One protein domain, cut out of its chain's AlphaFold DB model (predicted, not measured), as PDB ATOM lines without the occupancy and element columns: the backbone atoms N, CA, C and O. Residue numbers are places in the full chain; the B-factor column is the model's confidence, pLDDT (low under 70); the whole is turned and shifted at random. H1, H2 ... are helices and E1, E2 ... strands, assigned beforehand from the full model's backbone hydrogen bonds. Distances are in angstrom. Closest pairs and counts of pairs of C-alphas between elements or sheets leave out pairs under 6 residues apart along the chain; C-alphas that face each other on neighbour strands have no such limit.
ATOM      1  N   GLY A  20     -16.301  47.376 -25.429       92.12
ATOM      2  CA  GLY A  20     -17.647  47.522 -24.877       92.12
ATOM      3  C   GLY A  20     -18.130  48.975 -24.886       92.12
ATOM      4  O   GLY A  20     -17.328  49.911 -24.858       92.12
ATOM      5  N   GLN A  21     -19.448  49.177 -24.873       93.88
ATOM      6  CA  GLN A  21     -20.018  50.479 -24.518       93.88
ATOM      7  C   GLN A  21     -19.839  50.717 -23.020       93.88
ATOM      8  O   GLN A  21     -20.077  49.822 -22.208       93.88
ATOM      9  N   ARG A  22     -19.405  51.919 -22.651       93.38
ATOM     10  CA  ARG A  22     -19.215  52.294 -21.255       93.38
ATOM     11  C   ARG A  22     -20.571  52.406 -20.560       93.38
ATOM     12  O   ARG A  22     -21.383  53.264 -20.887       93.38
ATOM     13  N   ASP A  23     -20.767  51.581 -19.545       91.94
ATOM     14  CA  ASP A  23     -21.981  51.501 -18.726       91.94
ATOM     15  C   ASP A  23     -21.762  51.982 -17.277       91.94
ATOM     16  O   ASP A  23     -22.707  52.079 -16.495       91.94
ATOM     17  N   ARG A  24     -20.514  52.304 -16.912       90.81
ATOM     18  CA  ARG A  24     -20.118  52.727 -15.563       90.81
ATOM     19  C   ARG A  24     -19.017  53.792 -15.564       90.81
ATOM     20  O   ARG A  24     -18.297  53.962 -16.555       90.81
ATOM     21  N   PRO A  25     -18.846  54.545 -14.464       91.69
ATOM     22  CA  PRO A  25     -17.674  55.387 -14.266       91.69
ATOM     23  C   PRO A  25     -16.363  54.591 -14.321       91.69
ATOM     24  O   PRO A  25     -16.255  53.556 -13.675       91.69
ATOM     25  N   ILE A  26     -15.389  55.086 -15.092       91.31
ATOM     26  CA  ILE A  26     -14.031  54.529 -15.165       91.31
ATOM     27  C   ILE A  26     -13.067  55.614 -14.701       91.31
ATOM     28  O   ILE A  26     -13.011  56.695 -15.304       91.31
ATOM     29  N   THR A  27     -12.316  55.324 -13.646       92.44
ATOM     30  CA  THR A  27     -11.283  56.200 -13.105       92.44
ATOM     31  C   THR A  27      -9.944  55.810 -13.720       92.44
ATOM     32  O   THR A  27      -9.567  54.644 -13.768       92.44
ATOM     33  N   ILE A  28      -9.185  56.788 -14.214       92.19
ATOM     34  CA  ILE A  28      -7.853  56.531 -14.776       92.19
ATOM     35  C   ILE A  28      -6.818  56.627 -13.652       92.19
ATOM     36  O   ILE A  28      -6.130  57.634 -13.518       92.19
ATOM     37  N   ASP A  29      -6.749  55.594 -12.810       88.50
ATOM     38  CA  ASP A  29      -5.838  55.524 -11.654       88.50
ATOM     39  C   ASP A  29      -4.859  54.331 -11.703       88.50
ATOM     40  O   ASP A  29      -4.084  54.112 -10.771       88.50
ATOM     41  N   GLY A  30      -4.884  53.555 -12.793       85.75
ATOM     42  CA  GLY A  30      -4.059  52.358 -12.968       85.75
ATOM     43  C   GLY A  30      -4.557  51.131 -12.197       85.75
ATOM     44  O   GLY A  30      -3.866  50.109 -12.163       85.75
ATOM     45  N   LYS A  31      -5.744  51.185 -11.583       88.31
ATOM     46  CA  LYS A  31      -6.394  50.018 -10.986       88.31
ATOM     47  C   LYS A  31      -7.382  49.381 -11.959       88.31
ATOM     48  O   LYS A  31      -7.942  50.022 -12.840       88.31
ATOM     49  N   ALA A  32      -7.578  48.076 -11.794       87.06
ATOM     50  CA  ALA A  32      -8.425  47.266 -12.671       87.06
ATOM     51  C   ALA A  32      -9.817  46.987 -12.067       87.06
ATOM     52  O   ALA A  32     -10.615  46.258 -12.653       87.06
ATOM     53  N   ASP A  33     -10.118  47.551 -10.891       89.69
ATOM     54  CA  ASP A  33     -11.336  47.272 -10.122       89.69
ATOM     55  C   ASP A  33     -12.626  47.612 -10.871       89.69
ATOM     56  O   ASP A  33     -13.643  46.951 -10.687       89.69
ATOM     57  N   GLU A  34     -12.592  48.622 -11.731       89.31
ATOM     58  CA  GLU A  34     -13.749  49.056 -12.520       89.31
ATOM     59  C   GLU A  34     -13.881  48.267 -13.836       89.31
ATOM     60  O   GLU A  34     -14.916  48.336 -14.490       89.31
ATOM     61  N   TRP A  35     -12.857  47.482 -14.199       89.44
ATOM     62  CA  TRP A  35     -12.727  46.792 -15.488       89.44
ATOM     63  C   TRP A  35     -13.072  45.299 -15.427       89.44
ATOM     64  O   TRP A  35     -13.332  44.709 -16.467       89.44
ATOM     65  N   ARG A  36     -13.039  44.701 -14.225       79.12
ATOM     66  CA  ARG A  36     -13.296  43.283 -13.868       79.12
ATOM     67  C   ARG A  36     -13.740  42.357 -15.011       79.12
ATOM     68  O   ARG A  36     -12.914  41.662 -15.588       79.12
ATOM     69  N   ASP A  37     -15.041  42.316 -15.283       80.81
ATOM     70  CA  ASP A  37     -15.732  41.417 -16.217       80.81
ATOM     71  C   ASP A  37     -15.429  41.710 -17.691       80.81
ATOM     72  O   ASP A  37     -15.718  40.894 -18.561       80.81
ATOM     73  N   SER A  38     -14.803  42.849 -17.966       86.06
ATOM     74  CA  SER A  38     -14.463  43.325 -19.307       86.06
ATOM     75  C   SER A  38     -12.992  43.096 -19.667       86.06
ATOM     76  O   SER A  38     -12.549  43.477 -20.750       86.06
ATOM     77  N   LEU A  39     -12.214  42.473 -18.773       91.75
ATOM     78  CA  LEU A  39     -10.830  42.096 -19.037       91.75
ATOM     79  C   LEU A  39     -10.760  40.796 -19.841       91.75
ATOM     80  O   LEU A  39     -11.078  39.715 -19.349       91.75
ATOM     81  N   THR A  40     -10.246  40.890 -21.063       93.06
ATOM     82  CA  THR A  40      -9.907  39.721 -21.873       93.06
ATOM     83  C   THR A  40      -8.485  39.273 -21.567       93.06
ATOM     84  O   THR A  40      -7.530  40.025 -21.759       93.06
ATOM     85  N   VAL A  41      -8.338  38.034 -21.093       92.44
ATOM     86  CA  VAL A  41      -7.032  37.428 -20.802       92.44
ATOM     87  C   VAL A  41      -6.429  36.836 -22.072       92.44
ATOM     88  O   VAL A  41      -6.976  35.898 -22.651       92.44
ATOM     89  N   ILE A  42      -5.255  37.332 -22.451       91.69
ATOM     90  CA  ILE A  42      -4.428  36.783 -23.524       91.69
ATOM     91  C   ILE A  42      -3.376  35.896 -22.863       91.69
ATOM     92  O   ILE A  42      -2.343  36.371 -22.387       91.69
ATOM     93  N   LYS A  43      -3.680  34.596 -22.773       89.75
ATOM     94  CA  LYS A  43      -2.911  33.630 -21.970       89.75
ATOM     95  C   LYS A  43      -1.449  33.534 -22.393       89.75
ATOM     96  O   LYS A  43      -0.588  33.584 -21.522       89.75
ATOM     97  N   ASP A  44      -1.186  33.466 -23.696       88.56
ATOM     98  CA  ASP A  44       0.170  33.291 -24.238       88.56
ATOM     99  C   ASP A  44       1.074  34.485 -23.922       88.56
ATOM    100  O   ASP A  44       2.253  34.322 -23.628       88.56
ATOM    101  N   ALA A  45       0.503  35.691 -23.922       87.19
ATOM    102  CA  ALA A  45       1.209  36.912 -23.553       87.19
ATOM    103  C   ALA A  45       1.209  37.165 -22.035       87.19
ATOM    104  O   ALA A  45       1.945  38.034 -21.573       87.19
ATOM    105  N   GLN A  46       0.415  36.416 -21.257       93.75
ATOM    106  CA  GLN A  46       0.244  36.607 -19.813       93.75
ATOM    107  C   GLN A  46      -0.167  38.050 -19.452       93.75
ATOM    108  O   GLN A  46       0.319  38.655 -18.491       93.75
ATOM    109  N   ILE A  47      -1.098  38.592 -20.245       92.44
ATOM    110  CA  ILE A  47      -1.695  39.917 -20.050       92.44
ATOM    111  C   ILE A  47      -3.223  39.847 -20.044       92.44
ATOM    112  O   ILE A  47      -3.831  38.920 -20.582       92.44
ATOM    113  N   ALA A  48      -3.849  40.867 -19.470       93.19
ATOM    114  CA  ALA A  48      -5.272  41.145 -19.570       93.19
ATOM    115  C   ALA A  48      -5.490  42.541 -20.157       93.19
ATOM    116  O   ALA A  48      -4.818  43.494 -19.755       93.19
ATOM    117  N   VAL A  49      -6.443  42.653 -21.083       93.25
ATOM    118  CA  VAL A  49      -6.788  43.904 -21.764       93.25
ATOM    119  C   VAL A  49      -8.275  44.190 -21.594       93.25
ATOM    120  O   VAL A  49      -9.103  43.327 -21.875       93.25
ATOM    121  N   GLY A  50      -8.611  45.395 -21.142       93.62
ATOM    122  CA  GLY A  50      -9.981  45.900 -21.060       93.62
ATOM    123  C   GLY A  50     -10.170  47.091 -21.987       93.62
ATOM    124  O   GLY A  50      -9.319  47.980 -22.013       93.62
ATOM    125  N   LEU A  51     -11.275  47.105 -22.734       94.00
ATOM    126  CA  LEU A  51     -11.576  48.122 -23.742       94.00
ATOM    127  C   LEU A  51     -13.007  48.642 -23.579       94.00
ATOM    128  O   LEU A  51     -13.959  47.868 -23.670       94.00
ATOM    129  N   PHE A  52     -13.157  49.957 -23.425       94.75
ATOM    130  CA  PHE A  52     -14.460  50.629 -23.423       94.75
ATOM    131  C   PHE A  52     -14.461  51.857 -24.330       94.75
ATOM    132  O   PHE A  52     -13.416  52.452 -24.593       94.75
ATOM    133  N   ASN A  53     -15.642  52.281 -24.765       93.62
ATOM    134  CA  ASN A  53     -15.843  53.576 -25.406       93.62
ATOM    135  C   ASN A  53     -17.151  54.239 -24.945       93.62
ATOM    136  O   ASN A  53     -18.075  53.548 -24.524       93.62
ATOM    137  N   ASP A  54     -17.223  55.569 -25.026       92.38
ATOM    138  CA  ASP A  54     -18.449  56.355 -24.796       92.38
ATOM    139  C   ASP A  54     -18.743  57.350 -25.933       92.38
ATOM    140  O   ASP A  54     -19.258  58.439 -25.696       92.38
ATOM    141  N   GLN A  55     -18.406  56.970 -27.174       87.06
ATOM    142  CA  GLN A  55     -18.424  57.793 -28.404       87.06
ATOM    143  C   GLN A  55     -17.425  58.959 -28.415       87.06
ATOM    144  O   GLN A  55     -16.813  59.225 -29.445       87.06
ATOM    145  N   GLU A  56     -17.210  59.624 -27.283       88.19
ATOM    146  CA  GLU A  56     -16.241  60.715 -27.163       88.19
ATOM    147  C   GLU A  56     -14.847  60.231 -26.769       88.19
ATOM    148  O   GLU A  56     -13.840  60.854 -27.114       88.19
ATOM    149  N   ASN A  57     -14.771  59.159 -25.985       91.00
ATOM    150  CA  ASN A  57     -13.519  58.677 -25.433       91.00
ATOM    151  C   ASN A  57     -13.367  57.175 -25.642       91.00
ATOM    152  O   ASN A  57     -14.315  56.402 -25.500       91.00
ATOM    153  N   PHE A  58     -12.130  56.776 -25.913       90.94
ATOM    154  CA  PHE A  58     -11.686  55.395 -25.914       90.94
ATOM    155  C   PHE A  58     -10.859  55.118 -24.657       90.94
ATOM    156  O   PHE A  58      -9.966  55.889 -24.291       90.94
ATOM    157  N   TYR A  59     -11.176  54.016 -23.992       93.19
ATOM    158  CA  TYR A  59     -10.627  53.610 -22.709       93.19
ATOM    159  C   TYR A  59      -9.874  52.303 -22.881       93.19
ATOM    160  O   TYR A  59     -10.431  51.320 -23.371       93.19
ATOM    161  N   VAL A  60      -8.625  52.284 -22.424       92.50
ATOM    162  CA  VAL A  60      -7.764  51.102 -22.482       92.50
ATOM    163  C   VAL A  60      -7.205  50.820 -21.097       92.50
ATOM    164  O   VAL A  60      -6.631  51.712 -20.472       92.50
ATOM    165  N   CYS A  61      -7.329  49.576 -20.642       93.06
ATOM    166  CA  CYS A  61      -6.616  49.054 -19.485       93.06
ATOM    167  C   CYS A  61      -5.781  47.853 -19.896       93.06
ATOM    168  O   CYS A  61      -6.276  46.949 -20.565       93.06
ATOM    169  N   ILE A  62      -4.522  47.841 -19.478       91.75
ATOM    170  CA  ILE A  62      -3.603  46.726 -19.672       91.75
ATOM    171  C   ILE A  62      -3.053  46.349 -18.302       91.75
ATOM    172  O   ILE A  62      -2.502  47.193 -17.594       91.75
ATOM    173  N   SER A  63      -3.191  45.076 -17.943       92.25
ATOM    174  CA  SER A  63      -2.571  44.480 -16.762       92.25
ATOM    175  C   SER A  63      -1.694  43.317 -17.205       92.25
ATOM    176  O   SER A  63      -2.165  42.435 -17.912       92.25
ATOM    177  N   SER A  64      -0.440  43.285 -16.768       92.38
ATOM    178  CA  SER A  64       0.518  42.237 -17.127       92.38
ATOM    179  C   SER A  64       1.118  41.598 -15.882       92.38
ATOM    180  O   SER A  64       1.566  42.290 -14.968       92.38
ATOM    181  N   TRP A  65       1.140  40.267 -15.859       93.69
ATOM    182  CA  TRP A  65       1.885  39.452 -14.891       93.69
ATOM    183  C   TRP A  65       3.066  38.740 -15.563       93.69
ATOM    184  O   TRP A  65       3.590  37.763 -15.035       93.69
ATOM    185  N   ASN A  66       3.467  39.238 -16.733       92.69
ATOM    186  CA  ASN A  66       4.640  38.811 -17.468       92.69
ATOM    187  C   ASN A  66       5.786  39.790 -17.205       92.69
ATOM    188  O   ASN A  66       5.725  40.950 -17.621       92.69
ATOM    189  N   ASP A  67       6.826  39.324 -16.520       89.81
ATOM    190  CA  ASP A  67       7.966  40.158 -16.138       89.81
ATOM    191  C   ASP A  67       8.739  40.693 -17.348       89.81
ATOM    192  O   ASP A  67       9.153  41.853 -17.335       89.81
ATOM    193  N   ASP A  68       8.850  39.913 -18.425       88.75
ATOM    194  CA  ASP A  68       9.520  40.350 -19.651       88.75
ATOM    195  C   ASP A  68       8.732  41.468 -20.338       88.75
ATOM    196  O   ASP A  68       9.310  42.477 -20.742       88.75
ATOM    197  N   VAL A  69       7.403  41.339 -20.419       89.44
ATOM    198  CA  VAL A  69       6.531  42.405 -20.944       89.44
ATOM    199  C   VAL A  69       6.609  43.645 -20.059       89.44
ATOM    200  O   VAL A  69       6.673  44.759 -20.576       89.44
ATOM    201  N   ASN A  70       6.644  43.475 -18.735       90.00
ATOM    202  CA  ASN A  70       6.747  44.584 -17.786       90.00
ATOM    203  C   ASN A  70       8.064  45.347 -17.978       90.00
ATOM    204  O   ASN A  70       8.054  46.572 -18.105       90.00
ATOM    205  N   LEU A  71       9.190  44.630 -18.046       85.44
ATOM    206  CA  LEU A  71      10.512  45.213 -18.273       85.44
ATOM    207  C   LEU A  71      10.599  45.888 -19.643       85.44
ATOM    208  O   LEU A  71      11.087  47.013 -19.740       85.44
ATOM    209  N   GLN A  72      10.091  45.247 -20.698       85.50
ATOM    210  CA  GLN A  72      10.049  45.840 -22.033       85.50
ATOM    211  C   GLN A  72       9.201  47.109 -22.055       85.50
ATOM    212  O   GLN A  72       9.656  48.129 -22.555       85.50
ATOM    213  N   ALA A  73       8.004  47.098 -21.475       86.00
ATOM    214  CA  ALA A  73       7.136  48.269 -21.437       86.00
ATOM    215  C   ALA A  73       7.762  49.441 -20.663       86.00
ATOM    216  O   ALA A  73       7.636  50.589 -21.083       86.00
ATOM    217  N   LEU A  74       8.455  49.162 -19.554       83.69
ATOM    218  CA  LEU A  74       9.120  50.188 -18.748       83.69
ATOM    219  C   LEU A  74      10.373  50.761 -19.424       83.69
ATOM    220  O   LEU A  74      10.627  51.954 -19.283       83.69
ATOM    221  N   ASN A  75      11.132  49.936 -20.155       79.88
ATOM    222  CA  ASN A  75      12.406  50.334 -20.767       79.88
ATOM    223  C   ASN A  75      12.262  50.823 -22.218       79.88
ATOM    224  O   ASN A  75      12.995  51.707 -22.657       79.88
ATOM    225  N   LEU A  76      11.337  50.240 -22.981       81.62
ATOM    226  CA  LEU A  76      11.133  50.501 -24.412       81.62
ATOM    227  C   LEU A  76       9.889  51.346 -24.697       81.62
ATOM    228  O   LEU A  76       9.782  51.891 -25.799       81.62
ATOM    229  N   GLY A  77       8.982  51.459 -23.725       83.56
ATOM    230  CA  GLY A  77       7.690  52.113 -23.871       83.56
ATOM    231  C   GLY A  77       6.599  51.190 -24.426       83.56
ATOM    232  O   GLY A  77       6.854  50.170 -25.063       83.56
ATOM    233  N   LEU A  78       5.347  51.582 -24.207       85.88
ATOM    234  CA  LEU A  78       4.151  51.049 -24.858       85.88
ATOM    235  C   LEU A  78       3.760  51.964 -26.011       85.88
ATOM    236  O   LEU A  78       3.953  53.173 -25.930       85.88
ATOM    237  N   THR A  79       3.196  51.410 -27.087       86.50
ATOM    238  CA  THR A  79       2.673  52.221 -28.194       86.50
ATOM    239  C   THR A  79       1.252  51.833 -28.548       86.50
ATOM    240  O   THR A  79       0.985  50.672 -28.844       86.50
ATOM    241  N   PRO A 158       3.429  43.709 -11.063       73.75
ATOM    242  CA  PRO A 158       2.614  43.657 -12.269       73.75
ATOM    243  C   PRO A 158       2.429  45.050 -12.866       73.75
ATOM    244  O   PRO A 158       2.020  45.977 -12.154       73.75
ATOM    245  N   LEU A 159       2.722  45.202 -14.157       82.25
ATOM    246  CA  LEU A 159       2.474  46.457 -14.848       82.25
ATOM    247  C   LEU A 159       0.967  46.645 -14.985       82.25
ATOM    248  O   LEU A 159       0.265  45.761 -15.481       82.25
ATOM    249  N   LYS A 160       0.483  47.816 -14.578       83.88
ATOM    250  CA  LYS A 160      -0.891  48.245 -14.819       83.88
ATOM    251  C   LYS A 160      -0.884  49.624 -15.449       83.88
ATOM    252  O   LYS A 160      -0.283  50.550 -14.911       83.88
ATOM    253  N   VAL A 161      -1.559  49.745 -16.583       85.00
ATOM    254  CA  VAL A 161      -1.713  50.999 -17.316       85.00
ATOM    255  C   VAL A 161      -3.186  51.185 -17.629       85.00
ATOM    256  O   VAL A 161      -3.836  50.270 -18.128       85.00
ATOM    257  N   ALA A 162      -3.705  52.373 -17.334       85.50
ATOM    258  CA  ALA A 162      -5.027  52.809 -17.754       85.50
ATOM    259  C   ALA A 162      -4.878  54.120 -18.528       85.50
ATOM    260  O   ALA A 162      -4.130  55.006 -18.110       85.50
ATOM    261  N   ALA A 163      -5.579  54.239 -19.649       87.12
ATOM    262  CA  ALA A 163      -5.557  55.422 -20.492       87.12
ATOM    263  C   ALA A 163      -6.970  55.791 -20.945       87.12
ATOM    264  O   ALA A 163      -7.803  54.924 -21.217       87.12
ATOM    265  N   LYS A 164      -7.204  57.100 -21.053       87.62
ATOM    266  CA  LYS A 164      -8.387  57.700 -21.667       87.62
ATOM    267  C   LYS A 164      -7.923  58.572 -22.825       87.62
ATOM    268  O   LYS A 164      -7.180  59.527 -22.614       87.62
ATOM    269  N   ILE A 165      -8.374  58.249 -24.028       83.62
ATOM    270  CA  ILE A 165      -8.075  58.993 -25.248       83.62
ATOM    271  C   ILE A 165      -9.364  59.665 -25.698       83.62
ATOM    272  O   ILE A 165     -10.339  58.976 -25.983       83.62
ATOM    273  N   ARG A 166      -9.380  60.999 -25.758       82.75
ATOM    274  CA  ARG A 166     -10.518  61.741 -26.306       82.75
ATOM    275  C   ARG A 166     -10.393  61.820 -27.822       82.75
ATOM    276  O   ARG A 166      -9.365  62.264 -28.329       82.75
ATOM    277  N   LEU A 167     -11.445  61.421 -28.521       75.38
ATOM    278  CA  LEU A 167     -11.572  61.526 -29.966       75.38
ATOM    279  C   LEU A 167     -12.444  62.749 -30.255       75.38
ATOM    280  O   LEU A 167     -13.666  62.678 -30.207       75.38
ATOM    281  N   ALA A 168     -11.814  63.900 -30.478       71.12
ATOM    282  CA  ALA A 168     -12.514  65.100 -30.922       71.12
ATOM    283  C   ALA A 168     -12.262  65.287 -32.420       71.12
ATOM    284  O   ALA A 168     -11.107  65.312 -32.849       71.12
ATOM    285  N   ALA A 169     -13.329  65.419 -33.210       60.25
ATOM    286  CA  ALA A 169     -13.193  65.952 -34.557       60.25
ATOM    287  C   ALA A 169     -12.709  67.403 -34.438       60.25
ATOM    288  O   ALA A 169     -13.245  68.174 -33.644       60.25
TER     289      ALA A 169
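What this domain is: This is residues 20 to 79 and 158 to 169 of the 176 residues of an uncharacterized protein of Acidobacteria bacterium 13_1_20CM_2_68_7 (UniProt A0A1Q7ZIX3). A twisted wall of four antiparallel strands has a loop, residues 24 to 36, over one face and a short helix at one end, near where E3 ends and E4 begins. The printed part has 72 residues, in the order E1, E2, E3, H1, E4; the sheet runs E1, E2, E3, E4, and the class is mixed. It is compact, with a radius of gyration of the C-alphas of 12.6 A and spans of 35 by 27 by 20 A.

Where its parts are: After residues 20 to 38, with no named element, E1 covers 39 to 42, from C-alpha 39 at (-10.830, 42.096, -19.037). E2 is 47 to 53, E3 57 to 64 (23.2 A), H1 67 to 76 and E4 159 to 166 (23.1 A), ending at (-10.518, 61.741, -26.306).

How they stand to each other: E1, E2 and E3 form a meander, each strand the antiparallel neighbour of the one before, with N 40 and O 49 at 2.8 A and N 48 and O 63 at 2.8 A. E4 is antiparallel to E3, with N 58 and O 165 at 2.8 A. H1, with each O i to N i+4 pair within hydrogen-bond range, only grazes the sheet; the closest C-alphas of H1 and E4, Asn 70 and Leu 159, are 5.5 A apart.

The domain as a whole: Residues 80 to 157 are not printed; C-alphas 79 and 158 are 18.1 A apart. Residue 169 is under 70 in pLDDT.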